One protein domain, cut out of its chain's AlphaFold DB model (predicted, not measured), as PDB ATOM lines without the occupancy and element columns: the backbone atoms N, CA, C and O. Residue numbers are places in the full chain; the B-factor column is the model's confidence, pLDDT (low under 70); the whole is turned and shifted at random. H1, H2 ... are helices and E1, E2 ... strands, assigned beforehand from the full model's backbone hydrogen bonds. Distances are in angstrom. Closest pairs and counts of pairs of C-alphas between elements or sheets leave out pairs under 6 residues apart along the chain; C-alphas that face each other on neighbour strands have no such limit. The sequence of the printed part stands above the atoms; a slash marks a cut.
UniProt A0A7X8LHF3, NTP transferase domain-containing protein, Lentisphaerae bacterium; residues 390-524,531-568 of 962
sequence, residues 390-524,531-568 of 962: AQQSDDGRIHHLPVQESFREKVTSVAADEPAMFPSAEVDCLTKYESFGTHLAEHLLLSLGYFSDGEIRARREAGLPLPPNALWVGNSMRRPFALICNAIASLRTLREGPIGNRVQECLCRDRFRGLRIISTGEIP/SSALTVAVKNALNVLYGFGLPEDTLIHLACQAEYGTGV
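What this domain is: This is residues 390 to 524 and 531 to 568 of the 962 residues of the protein "NTP transferase domain-containing protein" of Lentisphaerae bacterium (UniProt A0A7X8LHF3). A small, nearly flat sheet of four strands has helices H3 and H5 over one face, while its other face is bare; H3 lies at the core, and H1 and H6 pack on it on the side away from the sheet. H2 and the loop after it form one end of the long axis, and H4 lies at the other. The printed part has 173 residues with six named helices and four named strands, in the order E1 E2 E3 H1 H2 H3 H4 E4 H5 H6. The sheet is mixed, ordered E1 E4 E2 E3, and the class is mixed, helices and strands. The whole is compact, with a radius of gyration of the C-alphas of 16.2 A, yet elongated in outline, spanning 57 by 35 by 31 A.

How they stand to each other: E4, residues 515 to 519, is parallel to E2, residues 397 to 402, with N 399 and O 515 2.8 A apart, within hydrogen-bond range. Edge strand E1, residues 390 to 392, is antiparallel to E4, with N 516 and O 391 at 2.9 A. The other edge strand, E3, residues 413 to 415, forms a hairpin with E2, with N 398 and O 414 at 2.9 A. H3, residues 480 to 491, is over E2 at a height over the sheet of 10.1 A, and H5, residues 531 to 545, is on the same face over E1 and E4, making two layers, helices on one face of a sheet. H3 and H5 touch at a steep tilt of 52 degrees, closest at C-alphas 487 and 535, 5.8 A apart. H6, residues 552 to 564, touches H3 with residues 558 to 563 alone; the closest C-alphas, 486 and 562, are 4.8 A apart. H1, residues 430 to 447, touches H3 with residues 437 to 445 alone, closest at C-alphas 441 and 482, 5.3 A. H4, residues 497 to 507, is close to H3 but not clearly touching, with C-alphas 491 and 503 closest at 7.0 A. H2, residues 453 to 461, touches no helix. Every O i to N i+4 pair is within hydrogen-bond range in H1, H2, H4, H5 and H6; in H3, 7 of 8 are.

Where its parts are: E1 begins at C-alpha 390, (192.182, 162.442, 212.305). E2 is 16.0 A long, E4 13.1 A, H1 25.1 A, H5 20.7 A, H6 18.4 A and H3 17.0 A. H6 ends at C-alpha 564, (195.850, 167.535, 190.165).

The domain as a whole: The C-alphas of Gly 463 and Pro 498, the two farthest apart, are 57.0 A apart. Residues 525 to 530 are not printed, and C-alphas 524 and 531 are 9.5 A apart across the cut. The links E3 to H1 and H2 to H3 are long. The mean pLDDT of the printed part is 84.2, with 15 residues under 70, among them 521 to 524.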
ATOM      1  N   ALA A 390     192.942 163.391 213.110       94.88
ATOM      2  CA  ALA A 390     192.182 162.442 212.305       94.88
ATOM      3  C   ALA A 390     191.835 161.187 213.119       94.88
ATOM      4  O   ALA A 390     192.709 160.573 213.733       94.88
ATOM      5  N   GLN A 391     190.565 160.779 213.103       94.38
ATOM      6  CA  GLN A 391     190.087 159.578 213.793       94.38
ATOM      7  C   GLN A 391     188.992 158.879 212.975       94.38
ATOM      8  O   GLN A 391     188.153 159.531 212.354       94.38
ATOM      9  N   GLN A 392     188.995 157.544 212.978       94.06
ATOM     10  CA  GLN A 392     187.952 156.738 212.335       94.06
ATOM     11  C   GLN A 392     186.580 156.965 212.990       94.06
ATOM     12  O   GLN A 392     186.480 157.013 214.217       94.06
ATOM     13  N   SER A 393     185.519 157.033 212.183       91.56
ATOM     14  CA  SER A 393     184.125 157.025 212.654       91.56
ATOM     15  C   SER A 393     183.346 155.858 212.051       91.56
ATOM     16  O   SER A 393     183.748 155.305 211.031       91.56
ATOM     17  N   ASP A 394     182.220 155.507 212.679       92.06
ATOM     18  CA  ASP A 394     181.333 154.421 212.224       92.06
ATOM     19  C   ASP A 394     179.983 154.924 211.694       92.06
ATOM     20  O   ASP A 394     179.055 154.147 211.479       92.06
ATOM     21  N   ASP A 395     179.845 156.236 211.505       92.94
ATOM     22  CA  ASP A 395     178.598 156.883 211.085       92.94
ATOM     23  C   ASP A 395     178.398 156.909 209.562       92.94
ATOM     24  O   ASP A 395     177.431 157.496 209.077       92.94
ATOM     25  N   GLY A 396     179.292 156.275 208.798       93.69
ATOM     26  CA  GLY A 396     179.229 156.213 207.340       93.69
ATOM     27  C   GLY A 396     179.548 157.543 206.663       93.69
ATOM     28  O   GLY A 396     179.160 157.743 205.511       93.69
ATOM     29  N   ARG A 397     180.204 158.486 207.356       94.12
ATOM     30  CA  ARG A 397     180.450 159.840 206.842       94.12
ATOM     31  C   ARG A 397     181.899 160.280 207.003       94.12
ATOM     32  O   ARG A 397     182.581 159.909 207.953       94.12
ATOM     33  N   ILE A 398     182.352 161.112 206.070       94.50
ATOM     34  CA  ILE A 398     183.578 161.901 206.218       94.50
ATOM     35  C   ILE A 398     183.164 163.266 206.747       94.50
ATOM     36  O   ILE A 398     182.336 163.927 206.123       94.50
ATOM     37  N   HIS A 399     183.742 163.694 207.864       92.38
ATOM     38  CA  HIS A 399     183.525 165.005 208.466       92.38
ATOM     39  C   HIS A 399     184.790 165.847 208.372       92.38
ATOM     40  O   HIS A 399     185.878 165.370 208.705       92.38
ATOM     41  N   HIS A 400     184.631 167.117 208.004       90.06
ATOM     42  CA  HIS A 400     185.682 168.123 208.129       90.06
ATOM     43  C   HIS A 400     185.199 169.270 209.016       90.06
ATOM     44  O   HIS A 400     184.181 169.904 208.741       90.06
ATOM     45  N   LEU A 401     185.930 169.510 210.104       87.44
ATOM     46  CA  LEU A 401     185.597 170.477 211.147       87.44
ATOM     47  C   LEU A 401     186.765 171.460 211.326       87.44
ATOM     48  O   LEU A 401     187.620 171.263 212.193       87.44
ATOM     49  N   PRO A 402     186.852 172.510 210.493       84.88
ATOM     50  CA  PRO A 402     187.849 173.547 210.688       84.88
ATOM     51  C   PRO A 402     187.468 174.447 211.871       84.88
ATOM     52  O   PRO A 402     186.307 174.850 212.020       84.88
ATOM     53  N   VAL A 403     188.449 174.782 212.711       81.12
ATOM     54  CA  VAL A 403     188.229 175.654 213.875       81.12
ATOM     55  C   VAL A 403     187.852 177.064 213.429       81.12
ATOM     56  O   VAL A 403     186.877 177.616 213.940       81.12
ATOM     57  N   GLN A 404     188.530 177.595 212.410       75.81
ATOM     58  CA  GLN A 404     188.225 178.902 211.834       75.81
ATOM     59  C   GLN A 404     186.930 178.903 211.013       75.81
ATOM     60  O   GLN A 404     186.739 178.103 210.093       75.81
ATOM     61  N   GLU A 405     186.052 179.858 211.320       74.12
ATOM     62  CA  GLU A 405     184.714 179.975 210.734       74.12
ATOM     63  C   GLU A 405     184.733 180.243 209.222       74.12
ATOM     64  O   GLU A 405     183.900 179.705 208.495       74.12
ATOM     65  N   SER A 406     185.719 180.993 208.717       69.94
ATOM     66  CA  SER A 406     185.864 181.326 207.289       69.94
ATOM     67  C   SER A 406     186.028 180.108 206.375       69.94
ATOM     68  O   SER A 406     185.738 180.194 205.181       69.94
ATOM     69  N   PHE A 407     186.482 178.981 206.926       73.19
ATOM     70  CA  PHE A 407     186.709 177.734 206.197       73.19
ATOM     71  C   PHE A 407     185.628 176.681 206.453       73.19
ATOM     72  O   PHE A 407     185.703 175.593 205.885       73.19
ATOM     73  N   ARG A 408     184.621 176.978 207.288       74.75
ATOM     74  CA  ARG A 408     183.515 176.054 207.554       74.75
ATOM     75  C   ARG A 408     182.548 176.025 206.380       74.75
ATOM     76  O   ARG A 408     182.010 177.048 205.961       74.75
ATOM     77  N   GLU A 409     182.294 174.823 205.885       77.81
ATOM     78  CA  GLU A 409     181.245 174.585 204.902       77.81
ATOM     79  C   GLU A 409     179.875 174.528 205.587       77.81
ATOM     80  O   GLU A 409     179.752 174.116 206.742       77.81
ATOM     81  N   LYS A 410     178.814 174.913 204.865       74.25
ATOM     82  CA  LYS A 410     177.433 174.813 205.379       74.25
ATOM     83  C   LYS A 410     177.041 173.369 205.684       74.25
ATOM     84  O   LYS A 410     176.277 173.112 206.610       74.25
ATOM     85  N   VAL A 411     177.558 172.446 204.881       81.81
ATOM     86  CA  VAL A 411     177.437 171.006 205.069       81.81
ATOM     87  C   VAL A 411     178.818 170.498 205.465       81.81
ATOM     88  O   VAL A 411     179.748 170.545 204.675       81.81
ATOM     89  N   THR A 412     178.981 170.027 206.699       82.12
ATOM     90  CA  THR A 412     180.297 169.642 207.247       82.12
ATOM     91  C   THR A 412     180.638 168.167 207.047       82.12
ATOM     92  O   THR A 412     181.654 167.687 207.551       82.12
ATOM     93  N   SER A 413     179.808 167.429 206.302       90.12
ATOM     94  CA  SER A 413     180.048 166.014 206.036       90.12
ATOM     95  C   SER A 413     179.508 165.533 204.695       90.12
ATOM     96  O   SER A 413     178.459 165.991 204.242       90.12
ATOM     97  N   VAL A 414     180.161 164.527 204.120       91.88
ATOM     98  CA  VAL A 414     179.707 163.787 202.928       91.88
ATOM     99  C   VAL A 414     179.650 162.288 203.225       91.88
ATOM    100  O   VAL A 414     180.222 161.829 204.216       91.88
ATOM    101  N   ALA A 415     178.929 161.521 202.407       92.94
ATOM    102  CA  ALA A 415     178.855 160.071 202.568       92.94
ATOM    103  C   ALA A 415     180.232 159.426 202.320       92.94
ATOM    104  O   ALA A 415     180.944 159.792 201.385       92.94
ATOM    105  N   ALA A 416     180.627 158.475 203.165       93.25
ATOM    106  CA  ALA A 416     181.915 157.789 203.055       93.25
ATOM    107  C   ALA A 416     182.004 156.902 201.794       93.25
ATOM    108  O   ALA A 416     183.094 156.690 201.250       93.25
ATOM    109  N   ASP A 417     180.851 156.437 201.312       92.81
ATOM    110  CA  ASP A 417     180.665 155.582 200.142       92.81
ATOM    111  C   ASP A 417     180.252 156.352 198.872       92.81
ATOM    112  O   ASP A 417     179.864 155.715 197.887       92.81
ATOM    113  N   GLU A 418     180.386 157.687 198.877       91.50
ATOM    114  CA  GLU A 418     180.107 158.574 197.738       91.50
ATOM    115  C   GLU A 418     180.813 158.069 196.463       91.50
ATOM    116  O   GLU A 418     182.052 158.109 196.405       91.50
ATOM    117  N   PRO A 419     180.068 157.585 195.443       90.75
ATOM    118  CA  PRO A 419     180.639 156.969 194.246       90.75
ATOM    119  C   PRO A 419     181.710 157.809 193.552       90.75
ATOM    120  O   PRO A 419     182.702 157.249 193.083       90.75
ATOM    121  N   ALA A 420     181.553 159.138 193.533       90.25
ATOM    122  CA  ALA A 420     182.515 160.041 192.905       90.25
ATOM    123  C   ALA A 420     183.931 159.941 193.512       90.25
ATOM    124  O   ALA A 420     184.906 160.276 192.849       90.25
ATOM    125  N   MET A 421     184.075 159.455 194.753       92.94
ATOM    126  CA  MET A 421     185.364 159.350 195.454       92.94
ATOM    127  C   MET A 421     186.139 158.055 195.174       92.94
ATOM    128  O   MET A 421     187.199 157.835 195.775       92.94
ATOM    129  N   PHE A 422     185.620 157.156 194.337       94.00
ATOM    130  CA  PHE A 422     186.238 155.856 194.076       94.00
ATOM    131  C   PHE A 422     186.767 155.801 192.641       94.00
ATOM    132  O   PHE A 422     185.984 155.592 191.713       94.00
ATOM    133  N   PRO A 423     188.086 155.968 192.433       93.69
ATOM    134  CA  PRO A 423     188.655 155.866 191.096       93.69
ATOM    135  C   PRO A 423     188.432 154.456 190.532       93.69
ATOM    136  O   PRO A 423     188.615 153.454 191.233       93.69
ATOM    137  N   SER A 424     188.053 154.363 189.255       91.00
ATOM    138  CA  SER A 424     187.939 153.084 188.545       91.00
ATOM    139  C   SER A 424     189.326 152.512 188.220       91.00
ATOM    140  O   SER A 424     190.340 153.208 188.324       91.00
ATOM    141  N   ALA A 425     189.390 151.237 187.825       87.62
ATOM    142  CA  ALA A 425     190.646 150.604 187.406       87.62
ATOM    143  C   ALA A 425     191.278 151.279 186.174       87.62
ATOM    144  O   ALA A 425     192.473 151.140 185.947       87.62
ATOM    145  N   GLU A 426     190.494 152.040 185.406       87.69
ATOM    146  CA  GLU A 426     190.974 152.778 184.236       87.69
ATOM    147  C   GLU A 426     191.830 153.995 184.613       87.69
ATOM    148  O   GLU A 426     192.601 154.469 183.777       87.69
ATOM    149  N   VAL A 427     191.712 154.504 185.848       87.69
ATOM    150  CA  VAL A 427     192.519 155.612 186.380       87.69
ATOM    151  C   VAL A 427     193.881 155.072 186.834       87.69
ATOM    152  O   VAL A 427     194.097 154.782 188.009       87.69
ATOM    153  N   ASP A 428     194.790 154.924 185.872       78.19
ATOM    154  CA  ASP A 428     196.120 154.305 186.014       78.19
ATOM    155  C   ASP A 428     197.294 155.296 185.869       78.19
ATOM    156  O   ASP A 428     198.455 154.931 186.036       78.19
ATOM    157  N   CYS A 429     197.009 156.558 185.546       72.69
ATOM    158  CA  CYS A 429     198.014 157.593 185.323       72.69
ATOM    159  C   CYS A 429     197.515 158.978 185.754       72.69
ATOM    160  O   CYS A 429     196.312 159.210 185.907       72.69
ATOM    161  N   LEU A 430     198.449 159.922 185.913       73.88
ATOM    162  CA  LEU A 430     198.167 161.280 186.395       73.88
ATOM    163  C   LEU A 430     197.160 162.033 185.516       73.88
ATOM    164  O   LEU A 430     196.258 162.666 186.052       73.88
ATOM    165  N   THR A 431     197.249 161.921 184.188       73.06
ATOM    166  CA  THR A 431     196.322 162.600 183.264       73.06
ATOM    167  C   THR A 431     194.883 162.123 183.440       73.06
ATOM    168  O   THR A 431     193.949 162.924 183.461       73.06
ATOM    169  N   LYS A 432     194.681 160.810 183.594       82.12
ATOM    170  CA  LYS A 432     193.346 160.261 183.856       82.12
ATOM    171  C   LYS A 432     192.868 160.623 185.259       82.12
ATOM    172  O   LYS A 432     191.684 160.901 185.439       82.12
ATOM    173  N   TYR A 433     193.779 160.666 186.234       86.62
ATOM    174  CA  TYR A 433     193.439 161.091 187.586       86.62
ATOM    175  C   TYR A 433     193.032 162.565 187.645       86.62
ATOM    176  O   TYR A 433     192.063 162.871 188.320       86.62
ATOM    177  N   GLU A 434     193.701 163.471 186.930       83.62
ATOM    178  CA  GLU A 434     193.328 164.894 186.875       83.62
ATOM    179  C   GLU A 434     191.862 165.064 186.460       83.62
ATOM    180  O   GLU A 434     191.107 165.774 187.125       83.62
ATOM    181  N   SER A 435     191.443 164.351 185.410       84.31
ATOM    182  CA  SER A 435     190.043 164.325 184.983       84.31
ATOM    183  C   SER A 435     189.140 163.779 186.090       84.31
ATOM    184  O   SER A 435     188.204 164.458 186.504       84.31
ATOM    185  N   PHE A 436     189.435 162.589 186.624       91.31
ATOM    186  CA  PHE A 436     188.651 161.977 187.702       91.31
ATOM    187  C   PHE A 436     188.512 162.896 188.930       91.31
ATOM    188  O   PHE A 436     187.402 163.158 189.387       91.31
ATOM    189  N   GLY A 437     189.628 163.414 189.435       90.06
ATOM    190  CA  GLY A 437     189.686 164.256 190.621       90.06
ATOM    191  C   GLY A 437     188.966 165.591 190.428       90.06
ATOM    192  O   GLY A 437     188.287 166.039 191.350       90.06
ATOM    193  N   THR A 438     189.038 166.177 189.224       87.06
ATOM    194  CA  THR A 438     188.302 167.409 188.885       87.06
ATOM    195  C   THR A 438     186.800 167.169 188.983       87.06
ATOM    196  O   THR A 438     186.116 167.889 189.706       87.06
ATOM    197  N   HIS A 439     186.288 166.108 188.353       89.44
ATOM    198  CA  HIS A 439     184.867 165.757 188.449       89.44
ATOM    199  C   HIS A 439     184.446 165.438 189.891       89.44
ATOM    200  O   HIS A 439     183.367 165.842 190.323       89.44
ATOM    201  N   LEU A 440     185.304 164.750 190.653       92.56
ATOM    202  CA  LEU A 440     185.105 164.507 192.081       92.56
ATOM    203  C   LEU A 440     184.955 165.826 192.857       92.56
ATOM    204  O   LEU A 440     183.995 165.992 193.607       92.56
ATOM    205  N   ALA A 441     185.877 166.773 192.686       89.50
ATOM    206  CA  ALA A 441     185.847 168.048 193.396       89.50
ATOM    207  C   ALA A 441     184.623 168.894 193.014       89.50
ATOM    208  O   ALA A 441     183.958 169.426 193.904       89.50
ATOM    209  N   GLU A 442     184.276 168.968 191.726       88.81
ATOM    210  CA  GLU A 442     183.059 169.640 191.258       88.81
ATOM    211  C   GLU A 442     181.806 169.032 191.898       88.81
ATOM    212  O   GLU A 442     180.972 169.755 192.450       88.81
ATOM    213  N   HIS A 443     181.703 167.700 191.890       91.06
ATOM    214  CA  HIS A 443     180.586 166.978 192.489       91.06
ATOM    215  C   HIS A 443     180.462 167.253 193.994       91.06
ATOM    216  O   HIS A 443     179.373 167.554 194.486       91.06
ATOM    217  N   LEU A 444     181.574 167.192 194.732       89.88
ATOM    218  CA  LEU A 444     181.581 167.469 196.168       89.88
ATOM    219  C   LEU A 444     181.170 168.908 196.470       89.88
ATOM    220  O   LEU A 444     180.340 169.126 197.345       89.88
ATOM    221  N   LEU A 445     181.703 169.890 195.744       88.31
ATOM    222  CA  LEU A 445     181.361 171.295 195.960       88.31
ATOM    223  C   LEU A 445     179.872 171.557 195.713       88.31
ATOM    224  O   LEU A 445     179.232 172.230 196.520       88.31
ATOM    225  N   LEU A 446     179.285 170.982 194.662       89.19
ATOM    226  CA  LEU A 446     177.839 171.073 194.435       89.19
ATOM    227  C   LEU A 446     177.051 170.491 195.620       89.19
ATOM    228  O   LEU A 446     176.144 171.141 196.140       89.19
ATOM    229  N   SER A 447     177.461 169.322 196.117       86.19
ATOM    230  CA  SER A 447     176.863 168.682 197.299       86.19
ATOM    231  C   SER A 447     177.018 169.498 198.590       86.19
ATOM    232  O   SER A 447     176.196 169.387 199.500       86.19
ATOM    233  N   LEU A 448     178.040 170.354 198.667       85.25
ATOM    234  CA  LEU A 448     178.295 171.272 199.781       85.25
ATOM    235  C   LEU A 448     177.553 172.621 199.647       85.25
ATOM    236  O   LEU A 448     177.613 173.449 200.559       85.25
ATOM    237  N   GLY A 449     176.827 172.845 198.543       86.44
ATOM    238  CA  GLY A 449     176.011 174.043 198.306       86.44
ATOM    239  C   GLY A 449     176.676 175.132 197.458       86.44
ATOM    240  O   GLY A 449     176.292 176.302 197.564       86.44
ATOM    241  N   TYR A 450     177.671 174.769 196.646       88.06
ATOM    242  CA  TYR A 450     178.268 175.635 195.625       88.06
ATOM    243  C   TYR A 450     177.471 175.558 194.316       88.06
ATOM    244  O   TYR A 450     176.678 174.645 194.108       88.06
ATOM    245  N   PHE A 451     177.687 176.522 193.422       88.81
ATOM    246  CA  PHE A 451     176.926 176.709 192.188       88.81
ATOM    247  C   PHE A 451     177.810 176.557 190.946       88.81
ATOM    248  O   PHE A 451     178.940 177.057 190.907       88.81
ATOM    249  N   SER A 452     177.269 175.898 189.917       86.38
ATOM    250  CA  SER A 452     177.922 175.747 188.610       86.38
ATOM    251  C   SER A 452     177.795 177.009 187.749       86.38
ATOM    252  O   SER A 452     176.840 177.775 187.891       86.38
ATOM    253  N   ASP A 453     178.697 177.192 186.780       79.06
ATOM    254  CA  ASP A 453     178.636 178.318 185.831       79.06
ATOM    255  C   ASP A 453     177.320 178.360 185.038       79.06
ATOM    256  O   ASP A 453     176.804 179.437 184.730       79.06
ATOM    257  N   GLY A 454     176.752 177.190 184.721       83.50
ATOM    258  CA  GLY A 454     175.453 177.081 184.057       83.50
ATOM    259  C   GLY A 454     174.316 177.617 184.925       83.50
ATOM    260  O   GLY A 454     173.473 178.372 184.443       83.50
ATOM    261  N   GLU A 455     174.333 177.304 186.221       86.38
ATOM    262  CA  GLU A 455     173.343 177.817 187.167       86.38
ATOM    263  C   GLU A 455     173.499 179.328 187.384       86.38
ATOM    264  O   GLU A 455     172.509 180.060 187.385       86.38
ATOM    265  N   ILE A 456     174.735 179.832 187.467       85.94
ATOM    266  CA  ILE A 456     175.012 181.277 187.511       85.94
ATOM    267  C   ILE A 456     174.467 181.980 186.263       85.94
ATOM    268  O   ILE A 456     173.826 183.028 186.377       85.94
ATOM    269  N   ARG A 457     174.686 181.409 185.073       83.75
ATOM    270  CA  ARG A 457     174.183 181.961 183.809       83.75
ATOM    271  C   ARG A 457     172.657 182.009 183.782       83.75
ATOM    272  O   ARG A 457     172.103 183.074 183.525       83.75
ATOM    273  N   ALA A 458     171.994 180.911 184.142       87.50
ATOM    274  CA  ALA A 458     170.537 180.844 184.213       87.50
ATOM    275  C   ALA A 458     169.958 181.887 185.190       87.50
ATOM    276  O   ALA A 458     168.955 182.533 184.893       87.50
ATOM    277  N   ARG A 459     170.619 182.123 186.334       91.56
ATOM    278  CA  ARG A 459     170.222 183.181 187.282       91.56
ATOM    279  C   ARG A 459     170.358 184.580 186.689       91.56
ATOM    280  O   ARG A 459     169.461 185.392 186.897       91.56
ATOM    281  N   ARG A 460     171.438 184.862 185.945       85.69
ATOM    282  CA  ARG A 460     171.615 186.150 185.243       85.69
ATOM    283  C   ARG A 460     170.509 186.376 184.220       85.69
ATOM    284  O   ARG A 460     169.912 187.447 184.210       85.69
ATOM    285  N   GLU A 461     170.220 185.367 183.402       92.38
ATOM    286  CA  GLU A 461     169.161 185.420 182.386       92.38
ATOM    287  C   GLU A 461     167.775 185.631 183.014       92.38
ATOM    288  O   GLU A 461     166.958 186.375 182.478       92.38
ATOM    289  N   ALA A 462     167.535 185.048 184.190       92.19
ATOM    290  CA  ALA A 462     166.295 185.203 184.948       92.19
ATOM    291  C   ALA A 462     166.236 186.468 185.835       92.19
ATOM    292  O   ALA A 462     165.253 186.660 186.548       92.19
ATOM    293  N   GLY A 463     167.274 187.315 185.846       91.62
ATOM    294  CA  GLY A 463     167.341 188.501 186.710       91.62
ATOM    295  C   GLY A 463     167.374 188.191 188.215       91.62
ATOM    296  O   GLY A 463     167.000 189.035 189.031       91.62
ATOM    297  N   LEU A 464     167.790 186.982 188.600       91.56
ATOM    298  CA  LEU A 464     167.857 186.542 189.992       91.56
ATOM    299  C   LEU A 464     169.151 187.015 190.674       91.56
ATOM    300  O   LEU A 464     170.200 187.088 190.025       91.56
ATOM    301  N   PRO A 465     169.133 187.247 192.004       88.44
ATOM    302  CA  PRO A 465     170.347 187.519 192.761       88.44
ATOM    303  C   PRO A 465     171.381 186.403 192.582       88.44
ATOM    304  O   PRO A 465     171.068 185.206 192.710       88.44
ATOM    305  N   LEU A 466     172.619 186.806 192.299       84.00
ATOM    306  CA  LEU A 466     173.741 185.884 192.194       84.00
ATOM    307  C   LEU A 466     174.219 185.483 193.591       84.00
ATOM    308  O   LEU A 466     174.274 186.329 194.487       84.00
ATOM    309  N   PRO A 467     174.574 184.204 193.794       82.19
ATOM    310  CA  PRO A 467     175.255 183.805 195.010       82.19
ATOM    311  C   PRO A 467     176.618 184.511 195.092       82.19
ATOM    312  O   PRO A 467     177.198 184.843 194.049       82.19
ATOM    313  N   PRO A 468     177.159 184.711 196.306       79.44
ATOM    314  CA  PRO A 468     178.510 185.228 196.476       79.44
ATOM    315  C   PRO A 468     179.517 184.452 195.621       79.44
ATOM    316  O   PRO A 468     179.442 183.226 195.541       79.44
ATOM    317  N   ASN A 469     180.498 185.146 195.040       67.69
ATOM    318  CA  ASN A 469     181.525 184.529 194.183       67.69
ATOM    319  C   ASN A 469     182.284 183.384 194.873       67.69
ATOM    320  O   ASN A 469     182.764 182.464 194.213       67.69
ATOM    321  N   ALA A 470     182.368 183.428 196.206       69.25
ATOM    322  CA  ALA A 470     182.962 182.390 197.040       69.25
ATOM    323  C   ALA A 470     182.200 181.052 197.019       69.25
ATOM    324  O   ALA A 470     182.704 180.094 197.594       69.25
ATOM    325  N   LEU A 471     181.011 181.000 196.407       79.06
ATOM    326  CA  LEU A 471     180.213 179.792 196.196       79.06
ATOM    327  C   LEU A 471     180.258 179.295 194.746       79.06
ATOM    328  O   LEU A 471     179.474 178.428 194.382       79.06
ATOM    329  N   TRP A 472     181.124 179.833 193.887       82.06
ATOM    330  CA  TRP A 472     181.253 179.344 192.509       82.06
ATOM    331  C   TRP A 472     182.223 178.165 192.472       82.06
ATOM    332  O   TRP A 472     183.309 178.254 193.050       82.06
ATOM    333  N   VAL A 473     181.850 177.079 191.787       81.38
ATOM    334  CA  VAL A 473     182.644 175.837 191.743       81.38
ATOM    335  C   VAL A 473     184.053 176.089 191.206       81.38
ATOM    336  O   VAL A 473     185.021 175.791 191.903       81.38
ATOM    337  N   GLY A 474     184.188 176.740 190.044       68.88
ATOM    338  CA  GLY A 474     185.499 177.027 189.446       68.88
ATOM    339  C   GLY A 474     186.437 177.835 190.355       68.88
ATOM    340  O   GLY A 474     187.643 177.608 190.357       68.88
ATOM    341  N   ASN A 475     185.880 178.706 191.205       66.06
ATOM    342  CA  ASN A 475     186.636 179.522 192.163       66.06
ATOM    343  C   ASN A 475     186.958 178.795 193.479       66.06
ATOM    344  O   ASN A 475     187.649 179.353 194.332       66.06
ATOM    345  N   SER A 476     186.409 177.597 193.683       75.12
ATOM    346  CA  SER A 476     186.380 176.911 194.981       75.12
ATOM    347  C   SER A 476     186.956 175.498 194.933       75.12
ATOM    348  O   SER A 476     186.966 174.815 195.954       75.12
ATOM    349  N   MET A 477     187.506 175.073 193.789       75.31
ATOM    350  CA  MET A 477     188.118 173.747 193.590       75.31
ATOM    351  C   MET A 477     189.188 173.386 194.633       75.31
ATOM    352  O   MET A 477     189.418 172.210 194.892       75.31
ATOM    353  N   ARG A 478     189.811 174.386 195.274       75.81
ATOM    354  CA  ARG A 478     190.830 174.222 196.327       75.81
ATOM    355  C   ARG A 478     190.306 174.432 197.755       75.81
ATOM    356  O   ARG A 478     191.089 174.714 198.659       75.81
ATOM    357  N   ARG A 479     188.993 174.349 197.990       80.88
ATOM    358  CA  ARG A 479     188.440 174.380 199.355       80.88
ATOM    359  C   ARG A 479     188.958 173.177 200.166       80.88
ATOM    360  O   ARG A 479     189.100 172.091 199.597       80.88
ATOM    361  N   PRO A 480     189.193 173.325 201.486       84.50
ATOM    362  CA  PRO A 480     189.771 172.273 202.327       84.50
ATOM    363  C   PRO A 480     189.103 170.901 202.207       84.50
ATOM    364  O   PRO A 480     189.788 169.888 202.099       84.50
ATOM    365  N   PHE A 481     187.772 170.857 202.161       87.06
ATOM    366  CA  PHE A 481     187.046 169.592 202.087       87.06
ATOM    367  C   PHE A 481     187.294 168.863 200.751       87.06
ATOM    368  O   PHE A 481     187.616 167.675 200.736       87.06
ATOM    369  N   ALA A 482     187.241 169.574 199.621       87.56
ATOM    370  CA  ALA A 482     187.524 168.990 198.307       87.56
ATOM    371  C   ALA A 482     188.957 168.424 198.224       87.56
ATOM    372  O   ALA A 482     189.175 167.358 197.642       87.56
ATOM    373  N   LEU A 483     189.919 169.100 198.862       88.19
ATOM    374  CA  LEU A 483     191.308 168.651 198.969       88.19
ATOM    375  C   LEU A 483     191.451 167.392 199.826       88.19
ATOM    376  O   LEU A 483     192.090 166.435 199.398       88.19
ATOM    377  N   ILE A 484     190.817 167.362 201.001       91.50
ATOM    378  CA  ILE A 484     190.794 166.192 201.888       91.50
ATOM    379  C   ILE A 484     190.245 164.969 201.146       91.50
ATOM    380  O   ILE A 484     190.858 163.900 201.166       91.50
ATOM    381  N   CYS A 485     189.119 165.116 200.447       93.69
ATOM    382  CA  CYS A 485     188.522 164.006 199.712       93.69
ATOM    383  C   CYS A 485     189.395 163.548 198.536       93.69
ATOM    384  O   CYS A 485     189.526 162.344 198.321       93.69
ATOM    385  N   ASN A 486     190.060 164.463 197.823       93.00
ATOM    386  CA  ASN A 486     191.055 164.096 196.810       93.00
ATOM    387  C   ASN A 486     192.287 163.397 197.420       93.00
ATOM    388  O   ASN A 486     192.833 162.457 196.832       93.00
ATOM    389  N   ALA A 487     192.715 163.791 198.622       93.62
ATOM    390  CA  ALA A 487     193.804 163.135 199.345       93.62
ATOM    391  C   ALA A 487     193.452 161.684 199.728       93.62
ATOM    392  O   ALA A 487     194.319 160.808 199.657       93.62
ATOM    393  N   ILE A 488     192.185 161.423 200.072       95.88
ATOM    394  CA  ILE A 488     191.648 160.076 200.322       95.88
ATOM    395  C   ILE A 488     191.511 159.290 199.009       95.88
ATOM    396  O   ILE A 488     191.947 158.142 198.929       95.88
ATOM    397  N   ALA A 489     190.937 159.894 197.966       95.75
ATOM    398  CA  ALA A 489     190.698 159.228 196.685       95.75
ATOM    399  C   ALA A 489     192.000 158.797 195.990       95.75
ATOM    400  O   ALA A 489     192.070 157.700 195.438       95.75
ATOM    401  N   SER A 490     193.060 159.601 196.085       94.38
ATOM    402  CA  SER A 490     194.383 159.242 195.554       94.38
ATOM    403  C   SER A 490     194.976 158.022 196.260       94.38
ATOM    404  O   SER A 490     195.488 157.142 195.576       94.38
ATOM    405  N   LEU A 491     194.832 157.880 197.587       94.44
ATOM    406  CA  LEU A 491     195.261 156.660 198.299       94.44
ATOM    407  C   LEU A 491     194.605 155.409 197.697       94.44
ATOM    408  O   LEU A 491     195.284 154.413 197.465       94.44
ATOM    409  N   ARG A 492     193.314 155.481 197.347       94.62
ATOM    410  CA  ARG A 492     192.545 154.365 196.760       94.62
ATOM    411  C   ARG A 492     193.046 153.904 195.387       94.62
ATOM    412  O   ARG A 492     192.593 152.862 194.913       94.62
ATOM    413  N   THR A 493     193.960 154.636 194.748       91.88
ATOM    414  CA  THR A 493     194.606 154.191 193.502       91.88
ATOM    415  C   THR A 493     195.670 153.118 193.733       91.88
ATOM    416  O   THR A 493     195.994 152.380 192.805       91.88
ATOM    417  N   LEU A 494     196.147 152.945 194.972       86.75
ATOM    418  CA  LEU A 494     196.993 151.818 195.357       86.75
ATOM    419  C   LEU A 494     196.147 150.546 195.479       86.75
ATOM    420  O   LEU A 494     195.382 150.390 196.430       86.75
ATOM    421  N   ARG A 495     196.272 149.642 194.505       81.56
ATOM    422  CA  ARG A 495     195.444 148.422 194.402       81.56
ATOM    423  C   ARG A 495     196.203 147.131 194.667       81.56
ATOM    424  O   ARG A 495     195.595 146.154 195.080       81.56
ATOM    425  N   GLU A 496     197.503 147.132 194.404       72.81
ATOM    426  CA  GLU A 496     198.323 145.925 194.369       72.81
ATOM    427  C   GLU A 496     199.410 145.944 195.448       72.81
ATOM    428  O   GLU A 496     199.809 146.994 195.962       72.81
ATOM    429  N   GLY A 497     199.900 144.752 195.782       66.69
ATOM    430  CA  GLY A 497     200.926 144.544 196.798       66.69
ATOM    431  C   GLY A 497     200.426 144.737 198.239       66.69
ATOM    432  O   GLY A 497     199.279 145.120 198.468       66.69
ATOM    433  N   PRO A 498     201.286 144.496 199.245       58.47
ATOM    434  CA  PRO A 498     200.883 144.511 200.656       58.47
ATOM    435  C   PRO A 498     200.331 145.861 201.135       58.47
ATOM    436  O   PRO A 498     199.413 145.923 201.951       58.47
ATOM    437  N   ILE A 499     200.881 146.967 200.626       72.19
ATOM    438  CA  ILE A 499     200.392 148.317 200.929       72.19
ATOM    439  C   ILE A 499     199.040 148.558 200.245       72.19
ATOM    440  O   ILE A 499     198.106 149.003 200.909       72.19
ATOM    441  N   GLY A 500     198.914 148.235 198.952       75.12
ATOM    442  CA  GLY A 500     197.658 148.377 198.215       75.12
ATOM    443  C   GLY A 500     196.532 147.572 198.855       75.12
ATOM    444  O   GLY A 500     195.466 148.123 199.109       75.12
ATOM    445  N   ASN A 501     196.794 146.322 199.240       75.12
ATOM    446  CA  ASN A 501     195.828 145.474 199.938       75.12
ATOM    447  C   ASN A 501     195.335 146.120 201.240       75.12
ATOM    448  O   ASN A 501     194.127 146.263 201.411       75.12
ATOM    449  N   ARG A 502     196.237 146.608 202.106       80.44
ATOM    450  CA  ARG A 502     195.856 147.321 203.342       80.44
ATOM    451  C   ARG A 502     195.030 148.575 203.066       80.44
ATOM    452  O   ARG A 502     194.051 148.848 203.763       80.44
ATOM    453  N   VAL A 503     195.394 149.339 202.036       86.75
ATOM    454  CA  VAL A 503     194.629 150.521 201.624       86.75
ATOM    455  C   VAL A 503     193.228 150.128 201.152       86.75
ATOM    456  O   VAL A 503     192.253 150.732 201.594       86.75
ATOM    457  N   GLN A 504     193.095 149.093 200.319       86.81
ATOM    458  CA  GLN A 504     191.794 148.576 199.886       86.81
ATOM    459  C   GLN A 504     191.013 147.931 201.041       86.81
ATOM    460  O   GLN A 504     189.789 147.918 201.033       86.81
ATOM    461  N   GLU A 505     191.672 147.415 202.072       86.62
ATOM    462  CA  GLU A 505     191.001 146.918 203.274       86.62
ATOM    463  C   GLU A 505     190.372 148.027 204.103       86.62
ATOM    464  O   GLU A 505     189.237 147.885 204.557       86.62
ATOM    465  N   CYS A 506     191.080 149.143 204.242       88.75
ATOM    466  CA  CYS A 506     190.650 150.246 205.089       88.75
ATOM    467  C   CYS A 506     189.741 151.247 204.365       88.75
ATOM    468  O   CYS A 506     188.835 151.811 204.977       88.75
ATOM    469  N   LEU A 507     190.004 151.510 203.079       93.56
ATOM    470  CA  LEU A 507     189.424 152.628 202.331       93.56
ATOM    471  C   LEU A 507     188.535 152.201 201.151       93.56
ATOM    472  O   LEU A 507     188.078 153.086 200.420       93.56
ATOM    473  N   CYS A 508     188.264 150.904 200.937       90.75
ATOM    474  CA  CYS A 508     187.299 150.493 199.909       90.75
ATOM    475  C   CYS A 508     185.868 150.894 200.276       90.75
ATOM    476  O   CYS A 508     185.542 151.130 201.440       90.75
ATOM    477  N   ARG A 509     184.999 150.926 199.262       90.19
ATOM    478  CA  ARG A 509     183.626 151.428 199.385       90.19
ATOM    479  C   ARG A 509     182.829 150.745 200.491       90.19
ATOM    480  O   ARG A 509     182.197 151.426 201.285       90.19
ATOM    481  N   ASP A 510     182.934 149.424 200.589       87.75
ATOM    482  CA  ASP A 510     182.113 148.639 201.519       87.75
ATOM    483  C   ASP A 510     182.661 148.596 202.955       87.75
ATOM    484  O   ASP A 510     181.946 148.217 203.887       87.75
ATOM    485  N   ARG A 511     183.940 148.950 203.156       87.62
ATOM    486  CA  ARG A 511     184.621 148.843 204.460       87.62
ATOM    487  C   ARG A 511     184.982 150.182 205.082       87.62
ATOM    488  O   ARG A 511     185.186 150.232 206.291       87.62
ATOM    489  N   PHE A 512     185.023 151.259 204.305       93.81
ATOM    490  CA  PHE A 512     185.322 152.581 204.827       93.81
ATOM    491  C   PHE A 512     184.139 153.119 205.650       93.81
ATOM    492  O   PHE A 512     183.148 153.604 205.109       93.81
ATOM    493  N   ARG A 513     184.236 152.986 206.977       89.81
ATOM    494  CA  ARG A 513     183.141 153.269 207.922       89.81
ATOM    495  C   ARG A 513     182.910 154.752 208.209       89.81
ATOM    496  O   ARG A 513     181.836 155.101 208.691       89.81
ATOM    497  N   GLY A 514     183.873 155.606 207.875       94.00
ATOM    498  CA  GLY A 514     183.822 157.038 208.139       94.00
ATOM    499  C   GLY A 514     185.135 157.578 208.698       94.00
ATOM    500  O   GLY A 514     186.056 156.834 209.048       94.00
ATOM    501  N   LEU A 515     185.239 158.903 208.737       95.56
ATOM    502  CA  LEU A 515     186.433 159.616 209.171       95.56
ATOM    503  C   LEU A 515     186.054 160.996 209.707       95.56
ATOM    504  O   LEU A 515     185.242 161.697 209.109       95.56
ATOM    505  N   ARG A 516     186.687 161.425 210.796       93.75
ATOM    506  CA  ARG A 516     186.578 162.787 211.327       93.75
ATOM    507  C   ARG A 516     187.930 163.472 211.245       93.75
ATOM    508  O   ARG A 516     188.910 162.930 211.751       93.75
ATOM    509  N   ILE A 517     187.964 164.646 210.620       93.12
ATOM    510  CA  ILE A 517     189.146 165.505 210.539       93.12
ATOM    511  C   ILE A 517     188.827 166.854 211.181       93.12
ATOM    512  O   ILE A 517     187.920 167.557 210.733       93.12
ATOM    513  N   ILE A 518     189.599 167.222 212.201       91.06
ATOM    514  CA  ILE A 518     189.544 168.530 212.869       91.06
ATOM    515  C   ILE A 518     190.847 169.260 212.549       91.06
ATOM    516  O   ILE A 518     191.915 168.681 212.717       91.06
ATOM    517  N   SER A 519     190.788 170.504 212.076       88.19
ATOM    518  CA  SER A 519     191.977 171.255 211.631       88.19
ATOM    519  C   SER A 519     191.950 172.697 212.131       88.19
ATOM    520  O   SER A 519     190.877 173.298 212.141       88.19
ATOM    521  N   THR A 520     193.107 173.275 212.467       79.38
ATOM    522  CA  THR A 520     193.220 174.618 213.079       79.38
ATOM    523  C   THR A 520     192.650 175.731 212.205       79.38
ATOM    524  O   THR A 520     192.316 176.797 212.696       79.38
ATOM    525  N   GLY A 521     192.460 175.486 210.908       60.72
ATOM    526  CA  GLY A 521     191.796 176.413 209.996       60.72
ATOM    527  C   GLY A 521     192.684 177.566 209.543       60.72
ATOM    528  O   GLY A 521     192.353 178.198 208.553       60.72
ATOM    529  N   GLU A 522     193.837 177.788 210.169       51.81
ATOM    530  CA  GLU A 522     194.831 178.713 209.653       51.81
ATOM    531  C   GLU A 522     195.647 178.020 208.568       51.81
ATOM    532  O   GLU A 522     196.395 177.069 208.788       51.81
ATOM    533  N   ILE A 523     195.403 178.467 207.351       53.25
ATOM    534  CA  ILE A 523     196.120 178.047 206.172       53.25
ATOM    535  C   ILE A 523     197.306 179.009 206.000       53.25
ATOM    536  O   ILE A 523     197.060 180.220 205.947       53.25
ATOM    537  N   PRO A 524     198.552 178.520 205.865       49.22
ATOM    538  CA  PRO A 524     199.704 179.384 205.638       49.22
ATOM    539  C   PRO A 524     199.470 180.346 204.462       49.22
ATOM    540  O   PRO A 524     199.139 179.926 203.351       49.22
ATOM    541  N   SER A 531     196.758 174.349 199.905       74.12
ATOM    542  CA  SER A 531     196.288 173.024 199.539       74.12
ATOM    543  C   SER A 531     197.316 171.927 199.762       74.12
ATOM    544  O   SER A 531     196.919 170.824 200.142       74.12
ATOM    545  N   SER A 532     198.601 172.205 199.555       79.25
ATOM    546  CA  SER A 532     199.680 171.229 199.682       79.25
ATOM    547  C   SER A 532     199.910 170.878 201.147       79.25
ATOM    548  O   SER A 532     199.726 169.715 201.496       79.25
ATOM    549  N   ALA A 533     200.067 171.886 202.015       80.69
ATOM    550  CA  ALA A 533     200.146 171.723 203.470       80.69
ATOM    551  C   ALA A 533     199.031 170.832 204.026       80.69
ATOM    552  O   ALA A 533     199.288 169.883 204.775       80.69
ATOM    553  N   LEU A 534     197.786 171.095 203.615       85.06
ATOM    554  CA  LEU A 534     196.637 170.282 204.004       85.06
ATOM    555  C   LEU A 534     196.711 168.858 203.455       85.06
ATOM    556  O   LEU A 534     196.493 167.903 204.200       85.06
ATOM    557  N   THR A 535     197.038 168.702 202.176       88.50
ATOM    558  CA  THR A 535     197.129 167.392 201.520       88.50
ATOM    559  C   THR A 535     198.215 166.523 202.160       88.50
ATOM    560  O   THR A 535     197.943 165.363 202.487       88.50
ATOM    561  N   VAL A 536     199.411 167.072 202.405       87.88
ATOM    562  CA  VAL A 536     200.515 166.377 203.083       87.88
ATOM    563  C   VAL A 536     200.131 166.008 204.510       87.88
ATOM    564  O   VAL A 536     200.301 164.850 204.896       87.88
ATOM    565  N   ALA A 537     199.598 166.949 205.295       90.12
ATOM    566  CA  ALA A 537     199.237 166.691 206.689       90.12
ATOM    567  C   ALA A 537     198.167 165.594 206.802       90.12
ATOM    568  O   ALA A 537     198.303 164.680 207.618       90.12
ATOM    569  N   VAL A 538     197.137 165.632 205.946       93.62
ATOM    570  CA  VAL A 538     196.084 164.605 205.898       93.62
ATOM    571  C   VAL A 538     196.689 163.254 205.540       93.62
ATOM    572  O   VAL A 538     196.418 162.267 206.214       93.62
ATOM    573  N   LYS A 539     197.548 163.184 204.519       93.75
ATOM    574  CA  LYS A 539     198.165 161.917 204.107       93.75
ATOM    575  C   LYS A 539     199.079 161.332 205.171       93.75
ATOM    576  O   LYS A 539     198.986 160.134 205.426       93.75
ATOM    577  N   ASN A 540     199.899 162.152 205.821       91.62
ATOM    578  CA  ASN A 540     200.738 161.708 206.932       91.62
ATOM    579  C   ASN A 540     199.882 161.190 208.097       91.62
ATOM    580  O   ASN A 540     200.156 160.107 208.611       91.62
ATOM    581  N   ALA A 541     198.800 161.893 208.453       93.88
ATOM    582  CA  ALA A 541     197.872 161.444 209.488       93.88
ATOM    583  C   ALA A 541     197.189 160.115 209.122       93.88
ATOM    584  O   ALA A 541     197.154 159.198 209.939       93.88
ATOM    585  N   LEU A 542     196.686 159.957 207.893       94.62
ATOM    586  CA  LEU A 542     196.044 158.708 207.462       94.62
ATOM    587  C   LEU A 542     197.040 157.547 207.361       94.62
ATOM    588  O   LEU A 542     196.690 156.421 207.713       94.62
ATOM    589  N   ASN A 543     198.277 157.818 206.935       90.12
ATOM    590  CA  ASN A 543     199.344 156.824 206.863       90.12
ATOM    591  C   ASN A 543     199.585 156.154 208.221       90.12
ATOM    592  O   ASN A 543     199.633 154.926 208.298       90.12
ATOM    593  N   VAL A 544     199.670 156.951 209.290       84.56
ATOM    594  CA  VAL A 544     199.871 156.437 210.654       84.56
ATOM    595  C   VAL A 544     198.576 155.953 211.309       84.56
ATOM    596  O   VAL A 544     198.609 154.982 212.059       84.56
ATOM    597  N   LEU A 545     197.422 156.563 211.001       88.38
ATOM    598  CA  LEU A 545     196.126 156.153 211.554       88.38
ATOM    599  C   LEU A 545     195.804 154.704 211.186       88.38
ATOM    600  O   LEU A 545     195.507 153.893 212.061       88.38
ATOM    601  N   TYR A 546     195.893 154.387 209.894       84.56
ATOM    602  CA  TYR A 546     195.582 153.063 209.358       84.56
ATOM    603  C   TYR A 546     196.801 152.137 209.285       84.56
ATOM    604  O   TYR A 546     196.655 150.970 208.929       84.56
ATOM    605  N   GLY A 547     197.999 152.634 209.611       75.50
ATOM    606  CA  GLY A 547     199.230 151.849 209.547       75.50
ATOM    607  C   GLY A 547     199.542 151.369 208.130       75.50
ATOM    608  O   GLY A 547     199.912 150.210 207.944       75.50
ATOM    609  N   PHE A 548     199.370 152.229 207.117       79.38
ATOM    610  CA  PHE A 548     199.647 151.864 205.722       79.38
ATOM    611  C   PHE A 548     201.137 151.638 205.468       79.38
ATOM    612  O   PHE A 548     201.487 150.826 204.615       79.38
ATOM    613  N   GLY A 549     202.010 152.334 206.200       66.06
ATOM    614  CA  GLY A 549     203.452 152.259 205.990       66.06
ATOM    615  C   GLY A 549     203.839 152.740 204.592       66.06
ATOM    616  O   GLY A 549     204.532 152.041 203.863       66.06
ATOM    617  N   LEU A 550     203.326 153.894 204.177       73.12
ATOM    618  CA  LEU A 550     203.685 154.516 202.909       73.12
ATOM    619  C   LEU A 550     205.047 155.221 203.032       73.12
ATOM    620  O   LEU A 550     205.205 156.040 203.941       73.12
ATOM    621  N   PRO A 551     205.989 154.945 202.110       69.56
ATOM    622  CA  PRO A 551     207.183 155.754 201.871       69.56
ATOM    623  C   PRO A 551     206.886 157.243 201.693       69.56
ATOM    624  O   PRO A 551     205.851 157.592 201.122       69.56
ATOM    625  N   GLU A 552     207.832 158.111 202.059       74.88
ATOM    626  CA  GLU A 552     207.740 159.554 201.784       74.88
ATOM    627  C   GLU A 552     207.519 159.826 200.291       74.88
ATOM    628  O   GLU A 552     206.614 160.569 199.924       74.88
ATOM    629  N   ASP A 553     208.262 159.145 199.420       73.88
ATOM    630  CA  ASP A 553     208.152 159.243 197.958       73.88
ATOM    631  C   ASP A 553     206.741 158.925 197.455       73.88
ATOM    632  O   ASP A 553     206.196 159.607 196.586       73.88
ATOM    633  N   THR A 554     206.130 157.884 198.026       79.50
ATOM    634  CA  THR A 554     204.769 157.476 197.683       79.50
ATOM    635  C   THR A 554     203.754 158.476 198.227       79.50
ATOM    636  O   THR A 554     202.806 158.815 197.522       79.50
ATOM    637  N   LEU A 555     203.952 158.995 199.443       83.62
ATOM    638  CA  LEU A 555     203.103 160.053 199.997       83.62
ATOM    639  C   LEU A 555     203.126 161.296 199.109       83.62
ATOM    640  O   LEU A 555     202.055 161.793 198.766       83.62
ATOM    641  N   ILE A 556     204.315 161.731 198.681       82.44
ATOM    642  CA  ILE A 556     204.499 162.848 197.750       82.44
ATOM    643  C   ILE A 556     203.762 162.556 196.446       82.44
ATOM    644  O   ILE A 556     202.918 163.347 196.045       82.44
ATOM    645  N   HIS A 557     204.000 161.399 195.819       82.38
ATOM    646  CA  HIS A 557     203.345 161.028 194.562       82.38
ATOM    647  C   HIS A 557     201.819 161.111 194.647       82.38
ATOM    648  O   HIS A 557     201.169 161.732 193.802       82.38
ATOM    649  N   LEU A 558     201.244 160.523 195.694       87.62
ATOM    650  CA  LEU A 558     199.803 160.539 195.909       87.62
ATOM    651  C   LEU A 558     199.289 161.939 196.268       87.62
ATOM    652  O   LEU A 558     198.113 162.227 196.052       87.62
ATOM    653  N   ALA A 559     200.122 162.799 196.857       87.25
ATOM    654  CA  ALA A 559     199.788 164.189 197.152       87.25
ATOM    655  C   ALA A 559     199.761 165.048 195.887       87.25
ATOM    656  O   ALA A 559     198.780 165.760 195.675       87.25
ATOM    657  N   CYS A 560     200.739 164.880 194.993       81.12
ATOM    658  CA  CYS A 560     200.716 165.474 193.655       81.12
ATOM    659  C   CYS A 560     199.436 165.068 192.923       81.12
ATOM    660  O   CYS A 560     198.687 165.909 192.436       81.12
ATOM    661  N   GLN A 561     199.144 163.764 192.919       85.25
ATOM    662  CA  GLN A 561     197.947 163.215 192.297       85.25
ATOM    663  C   GLN A 561     196.666 163.855 192.861       85.25
ATOM    664  O   GLN A 561     195.830 164.317 192.088       85.25
ATOM    665  N   ALA A 562     196.525 163.938 194.188       88.19
ATOM    666  CA  ALA A 562     195.379 164.575 194.840       88.19
ATOM    667  C   ALA A 562     195.180 166.032 194.396       88.19
ATOM    668  O   ALA A 562     194.060 166.440 194.094       88.19
ATOM    669  N   GLU A 563     196.260 166.807 194.324       79.38
ATOM    670  CA  GLU A 563     196.209 168.217 193.949       79.38
ATOM    671  C   GLU A 563     195.836 168.421 192.473       79.38
ATOM    672  O   GLU A 563     195.092 169.354 192.152       79.38
ATOM    673  N   TYR A 564     196.227 167.495 191.587       78.12
ATOM    674  CA  TYR A 564     195.850 167.535 190.165       78.12
ATOM    675  C   TYR A 564     194.337 167.420 190.003       78.12
ATOM    676  O   TYR A 564     193.755 168.075 189.141       78.12
ATOM    677  N   GLY A 565     193.681 166.688 190.907       78.44
ATOM    678  CA  GLY A 565     192.226 166.629 191.004       78.44
ATOM    679  C   GLY A 565     191.539 167.968 191.304       78.44
ATOM    680  O   GLY A 565     190.323 168.054 191.245       78.44
ATOM    681  N   THR A 566     192.273 169.040 191.598       71.56
ATOM    682  CA  THR A 566     191.702 170.388 191.782       71.56
ATOM    683  C   THR A 566     191.958 171.323 190.594       71.56
ATOM    684  O   THR A 566     191.710 172.527 190.680       71.56
ATOM    685  N   GLY A 567     192.430 170.770 189.469       62.41
ATOM    686  CA  GLY A 567     192.652 171.484 188.207       62.41
ATOM    687  C   GLY A 567     194.033 172.135 188.078       62.41
ATOM    688  O   GLY A 567     194.177 173.131 187.362       62.41
ATOM    689  N   VAL A 568     195.036 171.637 188.814       59.50
ATOM    690  CA  VAL A 568     196.359 172.267 188.953       59.50
ATOM    691  C   VAL A 568     197.456 171.214 188.954       59.50
ATOM    692  O   VAL A 568     197.517 170.393 189.859       59.50
TER     693      VAL A 568